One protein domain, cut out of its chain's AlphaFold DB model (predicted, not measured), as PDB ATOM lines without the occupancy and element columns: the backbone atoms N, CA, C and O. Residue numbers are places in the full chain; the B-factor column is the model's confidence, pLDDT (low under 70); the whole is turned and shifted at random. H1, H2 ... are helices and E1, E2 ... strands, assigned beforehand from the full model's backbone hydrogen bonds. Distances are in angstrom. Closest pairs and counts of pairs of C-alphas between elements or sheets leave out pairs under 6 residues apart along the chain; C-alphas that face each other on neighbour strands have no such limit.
ATOM      1  N   HIS A   4     -25.513  36.198 -16.362       88.56
ATOM      2  CA  HIS A   4     -25.987  35.330 -17.435       88.56
ATOM      3  C   HIS A   4     -27.486  34.997 -17.268       88.56
ATOM      4  O   HIS A   4     -27.865  34.481 -16.216       88.56
ATOM      5  N   PRO A   5     -28.336  35.182 -18.302       88.75
ATOM      6  CA  PRO A   5     -29.764  34.867 -18.207       88.75
ATOM      7  C   PRO A   5     -30.047  33.428 -17.766       88.75
ATOM      8  O   PRO A   5     -30.869  33.221 -16.881       88.75
ATOM      9  N   TYR A   6     -29.291  32.450 -18.282       90.25
ATOM     10  CA  TYR A   6     -29.481  31.042 -17.922       90.25
ATOM     11  C   TYR A   6     -29.213  30.754 -16.434       90.25
ATOM     12  O   TYR A   6     -29.788  29.822 -15.882       90.25
ATOM     13  N   ILE A   7     -28.342  31.533 -15.772       94.00
ATOM     14  CA  ILE A   7     -28.107  31.393 -14.328       94.00
ATOM     15  C   ILE A   7     -29.380  31.790 -13.590       94.00
ATOM     16  O   ILE A   7     -29.876  31.018 -12.780       94.00
ATOM     17  N   LEU A   8     -29.951  32.953 -13.917       93.44
ATOM     18  CA  LEU A   8     -31.201  33.408 -13.305       93.44
ATOM     19  C   LEU A   8     -32.336  32.404 -13.567       93.44
ATOM     20  O   LEU A   8     -33.019  31.997 -12.630       93.44
ATOM     21  N   GLU A   9     -32.472  31.925 -14.806       93.56
ATOM     22  CA  GLU A   9     -33.483  30.935 -15.202       93.56
ATOM     23  C   GLU A   9     -33.361  29.614 -14.431       93.56
ATOM     24  O   GLU A   9     -34.372  29.095 -13.957       93.56
ATOM     25  N   ASN A  10     -32.143  29.094 -14.242       96.00
ATOM     26  CA  ASN A  10     -31.899  27.874 -13.464       96.00
ATOM     27  C   ASN A  10     -32.352  28.001 -12.004       96.00
ATOM     28  O   ASN A  10     -32.721  27.001 -11.388       96.00
ATOM     29  N   HIS A  11     -32.348  29.221 -11.467       96.50
ATOM     30  CA  HIS A  11     -32.820  29.533 -10.117       96.50
ATOM     31  C   HIS A  11     -34.283  29.983 -10.072       96.50
ATOM     32  O   HIS A  11     -34.783  30.333  -9.006       96.50
ATOM     33  N   GLY A  12     -34.992  29.999 -11.208       96.12
ATOM     34  CA  GLY A  12     -36.358  30.531 -11.284       96.12
ATOM     35  C   GLY A  12     -36.441  32.036 -10.996       96.12
ATOM     36  O   GLY A  12     -37.506  32.545 -10.645       96.12
ATOM     37  N   VAL A  13     -35.322  32.747 -11.138       96.06
ATOM     38  CA  VAL A  13     -35.192  34.189 -10.938       96.06
ATOM     39  C   VAL A  13     -35.248  34.894 -12.290       96.06
ATOM     40  O   VAL A  13     -34.781  34.383 -13.304       96.06
ATOM     41  N   TYR A  14     -35.813  36.097 -12.325       92.31
ATOM     42  CA  TYR A  14     -35.862  36.918 -13.530       92.31
ATOM     43  C   TYR A  14     -35.484  38.376 -13.241       92.31
ATOM     44  O   TYR A  14     -35.735  38.887 -12.143       92.31
ATOM     45  N   PRO A  15     -34.888  39.085 -14.213       91.94
ATOM     46  CA  PRO A  15     -34.590  40.501 -14.065       91.94
ATOM     47  C   PRO A  15     -35.883  41.334 -14.080       91.94
ATOM     48  O   PRO A  15     -36.733  41.188 -14.956       91.94
ATOM     49  N   LYS A  16     -36.023  42.245 -13.114       92.56
ATOM     50  CA  LYS A  16     -37.060  43.293 -13.075       92.56
ATOM     51  C   LYS A  16     -36.647  44.530 -13.881       92.56
ATOM     52  O   LYS A  16     -37.504  45.257 -14.379       92.56
ATOM     53  N   ARG A  17     -35.339  44.799 -13.954       88.00
ATOM     54  CA  ARG A  17     -34.694  45.905 -14.683       88.00
ATOM     55  C   ARG A  17     -33.309  45.458 -15.158       88.00
ATOM     56  O   ARG A  17     -32.854  44.382 -14.778       88.00
ATOM     57  N   PHE A  18     -32.644  46.294 -15.956       83.94
ATOM     58  CA  PHE A  18     -31.252  46.062 -16.337       83.94
ATOM     59  C   PHE A  18     -30.358  45.925 -15.097       83.94
ATOM     60  O   PHE A  18     -30.520  46.639 -14.102       83.94
ATOM     61  N   LEU A  19     -29.443  44.960 -15.164       84.75
ATOM     62  CA  LEU A  19     -28.406  44.748 -14.169       84.75
ATOM     63  C   LEU A  19     -27.117  45.323 -14.739       84.75
ATOM     64  O   LEU A  19     -26.514  44.699 -15.604       84.75
ATOM     65  N   GLU A  20     -26.719  46.508 -14.295       80.81
ATOM     66  CA  GLU A  20     -25.464  47.113 -14.756       80.81
ATOM     67  C   GLU A  20     -24.291  46.552 -13.958       80.81
ATOM     68  O   GLU A  20     -24.481  45.865 -12.955       80.81
ATOM     69  N   ASP A  21     -23.065  46.787 -14.406       81.56
ATOM     70  CA  ASP A  21     -21.902  46.268 -13.700       81.56
ATOM     71  C   ASP A  21     -21.645  47.023 -12.398       81.56
ATOM     72  O   ASP A  21     -21.684  48.249 -12.341       81.56
ATOM     73  N   GLY A  22     -21.345  46.255 -11.356       84.62
ATOM     74  CA  GLY A  22     -20.975  46.771 -10.053       84.62
ATOM     75  C   GLY A  22     -19.779  46.021  -9.488       84.62
ATOM     76  O   GLY A  22     -19.359  44.968  -9.989       84.62
ATOM     77  N   GLN A  23     -19.194  46.587  -8.442       87.38
ATOM     78  CA  GLN A  23     -18.071  46.007  -7.718       87.38
ATOM     79  C   GLN A  23     -18.454  45.806  -6.255       87.38
ATOM     80  O   GLN A  23     -19.102  46.645  -5.641       87.38
ATOM     81  N   PHE A  24     -18.053  44.667  -5.692       89.50
ATOM     82  CA  PHE A  24     -18.284  44.386  -4.281       89.50
ATOM     83  C   PHE A  24     -17.191  45.010  -3.423       89.50
ATOM     84  O   PHE A  24     -16.006  44.790  -3.675       89.50
ATOM     85  N   PHE A  25     -17.609  45.702  -2.370       86.25
ATOM     86  CA  PHE A  25     -16.737  46.331  -1.387       86.25
ATOM     87  C   PHE A  25     -17.194  46.029   0.040       86.25
ATOM     88  O   PHE A  25     -18.285  45.507   0.286       86.25
ATOM     89  N   GLY A  26     -16.325  46.365   0.998       84.50
ATOM     90  CA  GLY A  26     -16.662  46.324   2.419       84.50
ATOM     91  C   GLY A  26     -16.965  44.922   2.940       84.50
ATOM     92  O   GLY A  26     -17.825  44.778   3.808       84.50
ATOM     93  N   MET A  27     -16.284  43.895   2.412       92.75
ATOM     94  CA  MET A  27     -16.434  42.536   2.923       92.75
ATOM     95  C   MET A  27     -16.113  42.510   4.415       92.75
ATOM     96  O   MET A  27     -15.007  42.844   4.838       92.75
ATOM     97  N   ARG A  28     -17.089  42.080   5.205       95.31
ATOM     98  CA  ARG A  28     -16.971  41.969   6.656       95.31
ATOM     99  C   ARG A  28     -17.460  40.614   7.116       95.31
ATOM    100  O   ARG A  28     -18.406  40.067   6.550       95.31
ATOM    101  N   GLN A  29     -16.825  40.094   8.157       95.94
ATOM    102  CA  GLN A  29     -17.299  38.889   8.817       95.94
ATOM    103  C   GLN A  29     -18.655  39.159   9.483       95.94
ATOM    104  O   GLN A  29     -18.905  40.255   9.993       95.94
ATOM    105  N   SER A  30     -19.526  38.160   9.467       94.44
ATOM    106  CA  SER A  30     -20.848  38.196  10.083       94.44
ATOM    107  C   SER A  30     -21.130  36.877  10.792       94.44
ATOM    108  O   SER A  30     -20.665  35.817  10.369       94.44
ATOM    109  N   ILE A  31     -21.904  36.943  11.872       92.38
ATOM    110  CA  ILE A  31     -22.441  35.752  12.535       92.38
ATOM    111  C   ILE A  31     -23.606  35.186  11.716       92.38
ATOM    112  O   ILE A  31     -24.272  35.937  10.999       92.38
ATOM    113  N   HIS A  32     -23.853  33.880  11.830       91.12
ATOM    114  CA  HIS A  32     -24.883  33.182  11.048       91.12
ATOM    115  C   HIS A  32     -26.294  33.734  11.286       91.12
ATOM    116  O   HIS A  32     -27.054  33.849  10.334       91.12
ATOM    117  N   ASP A  33     -26.607  34.179  12.507       91.69
ATOM    118  CA  ASP A  33     -27.907  34.782  12.859       91.69
ATOM    119  C   ASP A  33     -28.226  36.063  12.068       91.69
ATOM    120  O   ASP A  33     -29.386  36.444  11.934       91.69
ATOM    121  N   ASN A  34     -27.197  36.731  11.536       94.44
ATOM    122  CA  ASN A  34     -27.339  37.945  10.733       94.44
ATOM    123  C   ASN A  34     -27.363  37.669   9.220       94.44
ATOM    124  O   ASN A  34     -27.473  38.619   8.440       94.44
ATOM    125  N   LEU A  35     -27.200  36.409   8.809       95.69
ATOM    126  CA  LEU A  35     -27.285  35.985   7.415       95.69
ATOM    127  C   LEU A  35     -28.717  35.563   7.063       95.69
ATOM    128  O   LEU A  35     -29.526  35.191   7.920       95.69
ATOM    129  N   ASP A  36     -29.016  35.602   5.774       95.94
ATOM    130  CA  ASP A  36     -30.236  35.078   5.189       95.94
ATOM    131  C   ASP A  36     -30.359  33.585   5.516       95.94
ATOM    132  O   ASP A  36     -29.475  32.762   5.252       95.94
ATOM    133  N   GLN A  37     -31.497  33.224   6.101       94.25
ATOM    134  CA  GLN A  37     -31.753  31.867   6.572       94.25
ATOM    135  C   GLN A  37     -31.814  30.851   5.430       94.25
ATOM    136  O   GLN A  37     -31.582  29.667   5.664       94.25
ATOM    137  N   ARG A  38     -32.070  31.282   4.188       94.94
ATOM    138  CA  ARG A  38     -31.990  30.412   3.008       94.94
ATOM    139  C   ARG A  38     -30.554  29.974   2.750       94.94
ATOM    140  O   ARG A  38     -30.337  28.808   2.447       94.94
ATOM    141  N   LEU A  39     -29.585  30.877   2.921       95.44
ATOM    142  CA  LEU A  39     -28.163  30.562   2.779       95.44
ATOM    143  C   LEU A  39     -27.692  29.623   3.893       95.44
ATOM    144  O   LEU A  39     -27.011  28.636   3.622       95.44
ATOM    145  N   VAL A  40     -28.097  29.894   5.136       94.44
ATOM    146  CA  VAL A  40     -27.791  29.014   6.275       94.44
ATOM    147  C   VAL A  40     -28.393  27.625   6.060       94.44
ATOM    148  O   VAL A  40     -27.680  26.634   6.176       94.44
ATOM    149  N   ALA A  41     -29.666  27.537   5.670       92.38
ATOM    150  CA  ALA A  41     -30.339  26.265   5.413       92.38
ATOM    151  C   ALA A  41     -29.729  25.486   4.238       92.38
ATOM    152  O   ALA A  41     -29.713  24.257   4.266       92.38
ATOM    153  N   GLU A  42     -29.227  26.172   3.206       91.25
ATOM    154  CA  GLU A  42     -28.535  25.540   2.079       91.25
ATOM    155  C   GLU A  42     -27.264  24.815   2.539       91.25
ATOM    156  O   GLU A  42     -27.014  23.680   2.135       91.25
ATOM    157  N   VAL A  43     -26.496  25.434   3.437       90.06
ATOM    158  CA  VAL A  43     -25.272  24.847   3.996       90.06
ATOM    159  C   VAL A  43     -25.565  23.832   5.104       90.06
ATOM    160  O   VAL A  43     -24.839  22.850   5.239       90.06
ATOM    161  N   ASP A  44     -26.635  24.008   5.876       88.19
ATOM    162  CA  ASP A  44     -27.026  23.072   6.939       88.19
ATOM    163  C   ASP A  44     -27.365  21.674   6.397       88.19
ATOM    164  O   ASP A  44     -27.087  20.663   7.042       88.19
ATOM    165  N   ARG A  45     -27.853  21.580   5.151       82.81
ATOM    166  CA  ARG A  45     -28.038  20.286   4.464       82.81
ATOM    167  C   ARG A  45     -26.739  19.482   4.343       82.81
ATOM    168  O   ARG A  45     -26.788  18.255   4.330       82.81
ATOM    169  N   GLU A  46     -25.585  20.147   4.332       74.75
ATOM    170  CA  GLU A  46     -24.253  19.527   4.333       74.75
ATOM    171  C   GLU A  46     -23.776  19.104   5.743       74.75
ATOM    172  O   GLU A  46     -22.638  18.657   5.907       74.75
ATOM    173  N   SER A  47     -24.653  19.206   6.755       63.22
ATOM    174  CA  SER A  47     -24.525  18.682   8.127       63.22
ATOM    175  C   SER A  47     -23.381  19.240   8.989       63.22
ATOM    176  O   SER A  47     -23.032  18.629  10.000       63.22
ATOM    177  N   ASP A  48     -22.789  20.389   8.645       71.38
ATOM    178  CA  ASP A  48     -21.733  21.002   9.469       71.38
ATOM    179  C   ASP A  48     -21.641  22.524   9.285       71.38
ATOM    180  O   ASP A  48     -20.730  23.017   8.624       71.38
ATOM    181  N   LEU A  49     -22.555  23.285   9.899       71.00
ATOM    182  CA  LEU A  49     -22.483  24.755   9.911       71.00
ATOM    183  C   LEU A  49     -21.226  25.286  10.617       71.00
ATOM    184  O   LEU A  49     -20.727  26.352  10.258       71.00
ATOM    185  N   THR A  50     -20.674  24.552  11.590       77.12
ATOM    186  CA  THR A  50     -19.486  24.997  12.342       77.12
ATOM    187  C   THR A  50     -18.230  25.066  11.478       77.12
ATOM    188  O   THR A  50     -17.304  25.813  11.793       77.12
ATOM    189  N   ALA A  51     -18.217  24.352  10.352       86.19
ATOM    190  CA  ALA A  51     -17.156  24.423   9.362       86.19
ATOM    191  C   ALA A  51     -17.244  25.642   8.428       86.19
ATOM    192  O   ALA A  51     -16.379  25.761   7.555       86.19
ATOM    193  N   TYR A  52     -18.247  26.520   8.574       93.56
ATOM    194  CA  TYR A  52     -18.451  27.679   7.702       93.56
ATOM    195  C   TYR A  52     -18.388  29.002   8.466       93.56
ATOM    196  O   TYR A  52     -19.080  29.224   9.458       93.56
ATOM    197  N   SER A  53     -17.593  29.933   7.948       95.31
ATOM    198  CA  SER A  53     -17.529  31.319   8.414       95.31
ATOM    199  C   SER A  53     -18.377  32.225   7.521       95.31
ATOM    200  O   SER A  53     -18.327  32.115   6.296       95.31
ATOM    201  N   GLY A  54     -19.157  33.110   8.146       96.12
ATOM    202  CA  GLY A  54     -20.073  34.028   7.473       96.12
ATOM    203  C   GLY A  54     -19.432  35.359   7.087       96.12
ATOM    204  O   GLY A  54     -18.699  35.950   7.881       96.12
ATOM    205  N   TYR A  55     -19.750  35.866   5.897       97.50
ATOM    206  CA  TYR A  55     -19.323  37.181   5.416       97.50
ATOM    207  C   TYR A  55     -20.436  37.876   4.635       97.50
ATOM    208  O   TYR A  55     -21.314  37.230   4.070       97.50
ATOM    209  N   VAL A  56     -20.377  39.204   4.583       97.12
ATOM    210  CA  VAL A  56     -21.291  40.040   3.794       97.12
ATOM    211  C   VAL A  56     -20.486  41.098   3.054       97.12
ATOM    212  O   VAL A  56     -19.587  41.699   3.645       97.12
ATOM    213  N   ALA A  57     -20.831  41.359   1.798       95.44
ATOM    214  CA  ALA A  57     -20.326  42.484   1.017       95.44
ATOM    215  C   ALA A  57     -21.478  43.204   0.297       95.44
ATOM    216  O   ALA A  57     -22.523  42.611   0.021       95.44
ATOM    217  N   MET A  58     -21.287  44.490   0.009       93.81
ATOM    218  CA  MET A  58     -22.260  45.322  -0.712       93.81
ATOM    219  C   MET A  58     -21.738  45.630  -2.110       93.81
ATOM    220  O   MET A  58     -20.530  45.791  -2.287       93.81
ATOM    221  N   GLU A  59     -22.632  45.698  -3.093       92.00
ATOM    222  CA  GLU A  59     -22.291  46.108  -4.457       92.00
ATOM    223  C   GLU A  59     -22.438  47.627  -4.603       92.00
ATOM    224  O   GLU A  59     -23.468  48.208  -4.247       92.00
ATOM    225  N   LEU A  60     -21.394  48.261  -5.126       89.88
ATOM    226  CA  LEU A  60     -21.387  49.659  -5.543       89.88
ATOM    227  C   LEU A  60     -21.415  49.721  -7.070       89.88
ATOM    228  O   LEU A  60     -20.921  48.802  -7.737       89.88
ATOM    229  N   TRP A  61     -21.990  50.789  -7.620       85.06
ATOM    230  CA  TRP A  61     -21.873  51.075  -9.047       85.06
ATOM    231  C   TRP A  61     -20.401  51.245  -9.433       85.06
ATOM    232  O   TRP A  61     -19.559  51.615  -8.614       85.06
ATOM    233  N   ALA A  62     -20.071  50.906 -10.677       79.94
ATOM    234  CA  ALA A  62     -18.698  50.968 -11.168       79.94
ATOM    235  C   ALA A  62     -18.242  52.387 -11.575       79.94
ATOM    236  O   ALA A  62     -17.095  52.541 -11.984       79.94
ATOM    237  N   ASP A  63     -19.110  53.398 -11.504       73.62
ATOM    238  CA  ASP A  63     -18.916  54.757 -12.029       73.62
ATOM    239  C   ASP A  63     -18.344  55.768 -11.011       73.62
ATOM    240  O   ASP A  63     -18.718  56.934 -11.006       73.62
ATOM    241  N   ASP A  64     -17.368  55.343 -10.202       60.97
ATOM    242  CA  ASP A  64     -16.529  56.164  -9.297       60.97
ATOM    243  C   ASP A  64     -17.235  56.957  -8.169       60.97
ATOM    244  O   ASP A  64     -16.548  57.516  -7.313       60.97
ATOM    245  N   ASP A  65     -18.568  56.960  -8.074       73.56
ATOM    246  CA  ASP A  65     -19.294  57.706  -7.027       73.56
ATOM    247  C   ASP A  65     -19.538  56.906  -5.721       73.56
ATOM    248  O   ASP A  65     -20.231  57.383  -4.819       73.56
ATOM    249  N   ASP A  66     -18.994  55.685  -5.589       77.56
ATOM    250  CA  ASP A  66     -19.203  54.771  -4.442       77.56
ATOM    251  C   ASP A  66     -20.694  54.574  -4.070       77.56
ATOM    252  O   ASP A  66     -21.053  54.248  -2.931       77.56
ATOM    253  N   ILE A  67     -21.600  54.773  -5.032       84.00
ATOM    254  CA  ILE A  67     -23.043  54.713  -4.800       84.00
ATOM    255  C   ILE A  67     -23.463  53.238  -4.695       84.00
ATOM    256  O   ILE A  67     -23.219  52.462  -5.622       84.00
ATOM    257  N   PRO A  68     -24.140  52.816  -3.609       86.00
ATOM    258  CA  PRO A  68     -24.651  51.456  -3.504       86.00
ATOM    259  C   PRO A  68     -25.703  51.159  -4.575       86.00
ATOM    260  O   PRO A  68     -26.669  51.910  -4.733       86.00
ATOM    261  N   THR A  69     -25.587  50.009  -5.240       88.75
ATOM    262  CA  THR A  69     -26.630  49.515  -6.161       88.75
ATOM    263  C   THR A  69     -27.861  48.996  -5.407       88.75
ATOM    264  O   THR A  69     -28.919  48.751  -5.987       88.75
ATOM    265  N   GLY A  70     -27.715  48.804  -4.091       89.31
ATOM    266  CA  GLY A  70     -28.662  48.103  -3.231       89.31
ATOM    267  C   GLY A  70     -28.471  46.587  -3.240       89.31
ATOM    268  O   GLY A  70     -29.149  45.904  -2.476       89.31
ATOM    269  N   ALA A  71     -27.557  46.056  -4.057       92.94
ATOM    270  CA  ALA A  71     -27.240  44.639  -4.029       92.94
ATOM    271  C   ALA A  71     -26.334  44.273  -2.863       92.94
ATOM    272  O   ALA A  71     -25.457  45.030  -2.425       92.94
ATOM    273  N   LYS A  72     -26.520  43.044  -2.409       94.88
ATOM    274  CA  LYS A  72     -25.787  42.450  -1.308       94.88
ATOM    275  C   LYS A  72     -25.435  41.025  -1.680       94.88
ATOM    276  O   LYS A  72     -26.227  40.310  -2.291       94.88
ATOM    277  N   ILE A  73     -24.243  40.616  -1.275       97.12
ATOM    278  CA  ILE A  73     -23.828  39.224  -1.343       97.12
ATOM    279  C   ILE A  73     -23.455  38.747   0.050       97.12
ATOM    280  O   ILE A  73     -22.726  39.415   0.790       97.12
ATOM    281  N   GLU A  74     -23.996  37.600   0.419       98.19
ATOM    282  CA  GLU A  74     -23.658  36.889   1.641       98.19
ATOM    283  C   GLU A  74     -22.899  35.621   1.298       98.19
ATOM    284  O   GLU A  74     -23.166  34.993   0.277       98.19
ATOM    285  N   ILE A  75     -21.945  35.251   2.142       97.75
ATOM    286  CA  ILE A  75     -21.009  34.162   1.881       97.75
ATOM    287  C   ILE A  75     -20.937  33.287   3.122       97.75
ATOM    288  O   ILE A  75     -20.656  33.784   4.213       97.75
ATOM    289  N   LEU A  76     -21.108  31.982   2.943       97.12
ATOM    290  CA  LEU A  76     -20.688  30.969   3.904       97.12
ATOM    291  C   LEU A  76     -19.493  30.227   3.314       97.12
ATOM    292  O   LEU A  76     -19.639  29.457   2.368       97.12
ATOM    293  N   PHE A  77     -18.305  30.473   3.866       96.50
ATOM    294  CA  PHE A  77     -17.040  29.911   3.390       96.50
ATOM    295  C   PHE A  77     -16.523  28.832   4.339       96.50
ATOM    296  O   PHE A  77     -16.408  29.078   5.540       96.50
ATOM    297  N   SER A  78     -16.146  27.673   3.799       95.19
ATOM    298  CA  SER A  78     -15.471  26.616   4.549       95.19
ATOM    299  C   SER A  78     -14.018  26.476   4.114       95.19
ATOM    300  O   SER A  78     -13.729  25.932   3.047       95.19
ATOM    301  N   GLU A  79     -13.097  26.890   4.984       94.00
ATOM    302  CA  GLU A  79     -11.654  26.717   4.777       94.00
ATOM    303  C   GLU A  79     -11.282  25.235   4.655       94.00
ATOM    304  O   GLU A  79     -10.558  24.838   3.747       94.00
ATOM    305  N   ARG A  80     -11.858  24.390   5.518       92.12
ATOM    306  CA  ARG A  80     -11.614  22.943   5.519       92.12
ATOM    307  C   ARG A  80     -12.014  22.275   4.202       92.12
ATOM    308  O   ARG A  80     -11.350  21.331   3.782       92.12
ATOM    309  N   LYS A  81     -13.128  22.705   3.603       91.88
ATOM    310  CA  LYS A  81     -13.670  22.106   2.374       91.88
ATOM    311  C   LYS A  81     -13.194  22.818   1.099       91.88
ATOM    312  O   LYS A  81     -13.336  22.245   0.024       91.88
ATOM    313  N   GLY A  82     -12.644  24.031   1.195       94.69
ATOM    314  CA  GLY A  82     -12.230  24.826   0.033       94.69
ATOM    315  C   GLY A  82     -13.402  25.239  -0.865       94.69
ATOM    316  O   GLY A  82     -13.273  25.256  -2.089       94.69
ATOM    317  N   ILE A  83     -14.566  25.512  -0.264       95.38
ATOM    318  CA  ILE A  83     -15.799  25.886  -0.972       95.38
ATOM    319  C   ILE A  83     -16.527  27.018  -0.255       95.38
ATOM    320  O   ILE A  83     -16.397  27.186   0.961       95.38
ATOM    321  N   ALA A  84     -17.356  27.738  -1.002       96.94
ATOM    322  CA  ALA A  84     -18.298  28.702  -0.459       96.94
ATOM    323  C   ALA A  84     -19.664  28.600  -1.142       96.94
ATOM    324  O   ALA A  84     -19.746  28.379  -2.352       96.94
ATOM    325  N   ALA A  85     -20.717  28.815  -0.357       96.81
ATOM    326  CA  ALA A  85     -22.049  29.140  -0.852       96.81
ATOM    327  C   ALA A  85     -22.230  30.660  -0.795       96.81
ATOM    328  O   ALA A  85     -21.911  31.280   0.225       96.81
ATOM    329  N   LEU A  86     -22.718  31.257  -1.882       97.88
ATOM    330  CA  LEU A  86     -22.937  32.695  -1.989       97.88
ATOM    331  C   LEU A  86     -24.387  32.985  -2.346       97.88
ATOM    332  O   LEU A  86     -24.843  32.548  -3.402       97.88
ATOM    333  N   LEU A  87     -25.077  33.751  -1.505       97.81
ATOM    334  CA  LEU A  87     -26.408  34.279  -1.793       97.81
ATOM    335  C   LEU A  87     -26.277  35.696  -2.336       97.81
ATOM    336  O   LEU A  87     -25.758  36.571  -1.645       97.81
ATOM    337  N   TYR A  88     -26.764  35.924  -3.551       97.31
ATOM    338  CA  TYR A  88     -26.833  37.250  -4.156       97.31
ATOM    339  C   TYR A  88     -28.270  37.748  -4.168       97.31
ATOM    340  O   TYR A  88     -29.149  37.100  -4.736       97.31
ATOM    341  N   ASP A  89     -28.482  38.914  -3.568       96.25
ATOM    342  CA  ASP A  89     -29.745  39.642  -3.580       96.25
ATOM    343  C   ASP A  89     -29.541  41.004  -4.248       96.25
ATOM    344  O   ASP A  89     -28.549  41.695  -3.996       96.25
ATOM    345  N   HIS A  90     -30.468  41.388  -5.121       95.44
ATOM    346  CA  HIS A  90     -30.398  42.634  -5.872       95.44
ATOM    347  C   HIS A  90     -31.814  43.196  -6.107       95.44
ATOM    348  O   HIS A  90     -32.702  42.475  -6.562       95.44
ATOM    349  N   PRO A  91     -32.061  44.506  -5.911       94.00
ATOM    350  CA  PRO A  91     -33.404  45.090  -6.064       94.00
ATOM    351  C   PRO A  91     -34.013  44.892  -7.466       94.00
ATOM    352  O   PRO A  91     -35.230  44.780  -7.629       94.00
ATOM    353  N   ASN A  92     -33.157  44.825  -8.485       94.06
ATOM    354  CA  ASN A  92     -33.532  44.592  -9.884       94.06
ATOM    355  C   ASN A  92     -33.683  43.113 -10.300       94.06
ATOM    356  O   ASN A  92     -33.905  42.877 -11.486       94.06
ATOM    357  N   ILE A  93     -33.605  42.127  -9.401       94.94
ATOM    358  CA  ILE A  93     -33.988  40.729  -9.700       94.94
ATOM    359  C   ILE A  93     -35.235  40.328  -8.909       94.94
ATOM    360  O   ILE A  93     -35.631  41.007  -7.960       94.94
ATOM    361  N   SER A  94     -35.938  39.286  -9.351       96.06
ATOM    362  CA  SER A  94     -37.208  38.860  -8.755       96.06
ATOM    363  C   SER A  94     -37.066  38.376  -7.320       96.06
ATOM    364  O   SER A  94     -37.891  38.759  -6.492       96.06
ATOM    365  N   ASP A  95     -36.015  37.606  -7.059       96.75
ATOM    366  CA  ASP A  95     -35.638  37.045  -5.766       96.75
ATOM    367  C   ASP A  95     -34.117  36.817  -5.740       96.75
ATOM    368  O   ASP A  95     -33.469  36.822  -6.791       96.75
ATOM    369  N   ALA A  96     -33.558  36.615  -4.551       96.81
ATOM    370  CA  ALA A  96     -32.172  36.214  -4.372       96.81
ATOM    371  C   ALA A  96     -31.935  34.779  -4.865       96.81
ATOM    372  O   ALA A  96     -32.849  33.952  -4.878       96.81
ATOM    373  N   PHE A  97     -30.691  34.455  -5.209       96.94
ATOM    374  CA  PHE A  97     -30.295  33.093  -5.575       96.94
ATOM    375  C   PHE A  97     -28.954  32.708  -4.955       96.94
ATOM    376  O   PHE A  97     -28.167  33.576  -4.572       96.94
ATOM    377  N   ILE A  98     -28.704  31.398  -4.859       97.12
ATOM    378  CA  ILE A  98     -27.509  30.841  -4.218       97.12
ATOM    379  C   ILE A  98     -26.660  30.094  -5.241       97.12
ATOM    380  O   ILE A  98     -27.162  29.269  -5.998       97.12
ATOM    381  N   GLU A  99     -25.355  30.345  -5.228       96.81
ATOM    382  CA  GLU A  99     -24.383  29.625  -6.045       96.81
ATOM    383  C   GLU A  99     -23.217  29.102  -5.216       96.81
ATOM    384  O   GLU A  99     -22.706  29.777  -4.321       96.81
ATOM    385  N   TRP A 100     -22.759  27.907  -5.577       96.38
ATOM    386  CA  TRP A 100     -21.592  27.272  -4.979       96.38
ATOM    387  C   TRP A 100     -20.347  27.476  -5.844       96.38
ATOM    388  O   TRP A 100     -20.397  27.338  -7.075       96.38
ATOM    389  N   VAL A 101     -19.218  27.759  -5.194       97.06
ATOM    390  CA  VAL A 101     -17.902  27.903  -5.830       97.06
ATOM    391  C   VAL A 101     -16.820  27.195  -5.022       97.06
ATOM    392  O   VAL A 101     -16.902  27.102  -3.798       97.06
ATOM    393  N   PHE A 102     -15.789  26.718  -5.715       96.50
ATOM    394  CA  PHE A 102     -14.529  26.327  -5.087       96.50
ATOM    395  C   PHE A 102     -13.671  27.570  -4.893       96.50
ATOM    396  O   PHE A 102     -13.576  28.390  -5.804       96.50
ATOM    397  N   CYS A 103     -13.065  27.717  -3.721       96.75
ATOM    398  CA  CYS A 103     -12.280  28.896  -3.375       96.75
ATOM    399  C   CYS A 103     -11.354  28.625  -2.189       96.75
ATOM    400  O   CYS A 103     -11.587  27.736  -1.369       96.75
ATOM    401  N   THR A 104     -10.326  29.449  -2.061       96.38
ATOM    402  CA  THR A 104      -9.316  29.368  -0.994       96.38
ATOM    403  C   THR A 104      -9.506  30.414   0.101       96.38
ATOM    404  O   THR A 104      -8.911  30.309   1.170       96.38
ATOM    405  N   SER A 105     -10.339  31.427  -0.141       96.50
ATOM    406  CA  SER A 105     -10.668  32.477   0.822       96.50
ATOM    407  C   SER A 105     -12.036  33.106   0.513       96.50
ATOM    408  O   SER A 105     -12.546  32.942  -0.597       96.50
ATOM    409  N   PRO A 106     -12.626  33.887   1.435       94.56
ATOM    410  CA  PRO A 106     -13.876  34.609   1.174       94.56
ATOM    411  C   PRO A 106     -13.770  35.621   0.021       94.56
ATOM    412  O   PRO A 106     -14.701  35.770  -0.767       94.56
ATOM    413  N   ALA A 107     -12.625  36.301  -0.115       94.75
ATOM    414  CA  ALA A 107     -12.377  37.234  -1.215       94.75
ATOM    415  C   ALA A 107     -12.251  36.506  -2.565       94.75
ATOM    416  O   ALA A 107     -12.781  36.960  -3.580       94.75
ATOM    417  N   ASP A 108     -11.592  35.348  -2.557       96.19
ATOM    418  CA  ASP A 108     -11.492  34.454  -3.711       96.19
ATOM    419  C   ASP A 108     -12.876  33.925  -4.128       96.19
ATOM    420  O   ASP A 108     -13.215  33.940  -5.308       96.19
ATOM    421  N   ALA A 109     -13.744  33.603  -3.161       96.69
ATOM    422  CA  ALA A 109     -15.125  33.190  -3.418       96.69
ATOM    423  C   ALA A 109     -15.912  34.220  -4.248       96.69
ATOM    424  O   ALA A 109     -16.632  33.843  -5.170       96.69
ATOM    425  N   LEU A 110     -15.748  35.523  -3.977       94.12
ATOM    426  CA  LEU A 110     -16.367  36.576  -4.794       94.12
ATOM    427  C   LEU A 110     -15.817  36.610  -6.217       94.12
ATOM    428  O   LEU A 110     -16.578  36.816  -7.162       94.12
ATOM    429  N   THR A 111     -14.505  36.446  -6.373       93.44
ATOM    430  CA  THR A 111     -13.855  36.431  -7.689       93.44
ATOM    431  C   THR A 111     -14.370  35.263  -8.524       93.44
ATOM    432  O   THR A 111     -14.812  35.462  -9.659       93.44
ATOM    433  N   GLU A 112     -14.406  34.069  -7.940       95.56
ATOM    434  CA  GLU A 112     -14.893  32.854  -8.591       95.56
ATOM    435  C   GLU A 112     -16.391  32.912  -8.891       95.56
ATOM    436  O   GLU A 112     -16.824  32.531  -9.980       95.56
ATOM    437  N   TRP A 113     -17.189  33.471  -7.982       95.69
ATOM    438  CA  TRP A 113     -18.613  33.684  -8.218       95.69
ATOM    439  C   TRP A 113     -18.850  34.651  -9.376       95.69
ATOM    440  O   TRP A 113     -19.588  34.313 -10.300       95.69
ATOM    441  N   LYS A 114     -18.164  35.805  -9.401       92.56
ATOM    442  CA  LYS A 114     -18.239  36.754 -10.527       92.56
ATOM    443  C   LYS A 114     -17.870  36.069 -11.839       92.56
ATOM    444  O   LYS A 114     -18.582  36.233 -12.822       92.56
ATOM    445  N   ARG A 115     -16.790  35.283 -11.855       91.56
ATOM    446  CA  ARG A 115     -16.344  34.529 -13.037       91.56
ATOM    447  C   ARG A 115     -17.397  33.530 -13.520       91.56
ATOM    448  O   ARG A 115     -17.549  33.358 -14.724       91.56
ATOM    449  N   LYS A 116     -18.113  32.886 -12.596       92.62
ATOM    450  CA  LYS A 116     -19.172  31.914 -12.890       92.62
ATOM    451  C   LYS A 116     -20.432  32.568 -13.456       92.62
ATOM    452  O   LYS A 116     -20.993  32.061 -14.423       92.62
TER     453      LYS A 116
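Overview. This is residues 4 to 116 of the 137 residues of an uncharacterized protein of Agrobacterium sp. SUL3 (UniProt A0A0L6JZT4). A strongly twisted, five-stranded sheet curls round H3, the last helix of the printed part, with the shorter H2 packed on the opposite face and the small H1 off to the side near edge strand E5. The 113 printed residues include three named helices and five named strands, in the order H1 E1 H2 E2 E3 E4 E5 H3; the sheet runs E1 E2 E3 E4 E5, antiparallel throughout. The class is mixed, and the whole is compact, with a radius of gyration of the C-alphas of 13.7 A and spans of 38 by 30 by 25 A.

Along the chain. H1 spans residues 5 to 10, beginning at C-alpha 5 (-29.764, 34.867, -18.207). E1, residues 22 to 30, measures 21.9 A and bends by 54 degrees at residue 26. H2 is residues 37 to 44. E2, residues 53 to 61, measures 26.7 A; E3, residues 68 to 78, measures 27.7 A and bends by 58 degrees at residue 71. E4 is residues 83 to 89 and E5 residues 97 to 102. H3, residues 106 to 116, measures 15.3 A and ends at C-alpha 116 (-19.172, 31.914, -12.890).

Arrangement. E2 to E5 form a meander, each strand the antiparallel neighbour of the one before. Across the neighbour strands E1 and E2, N 25 and O 58 are within hydrogen-bond range at 2.9 A; so are N 55 and O 75 across E2 and E3, 2.8 A, N 74 and O 87 across E3 and E4, 2.9 A, and N 86 and O 99 across E4 and E5, 2.9 A. H3 is on the sheet; its closest C-alphas to E5 are Trp 113 and Val 101, 6.3 A. H2, on the opposite face at a height of 9.0 A, is over E4; C-alphas 39 and 87, their closest, are 6.1 A apart. H1 is only just not on the sheet, with 4 pairs of C-alphas within 10 A. In H1, H2 and H3 every O i to N i+4 pair is within hydrogen-bond range.

Size, cuts and confidence. The C-alphas farthest apart, Ser 47 and Asp 65, are 42.2 A apart. The printed part has no cut; the link from H1 to E1 is long. Residues 47 and 64 have pLDDT under 70.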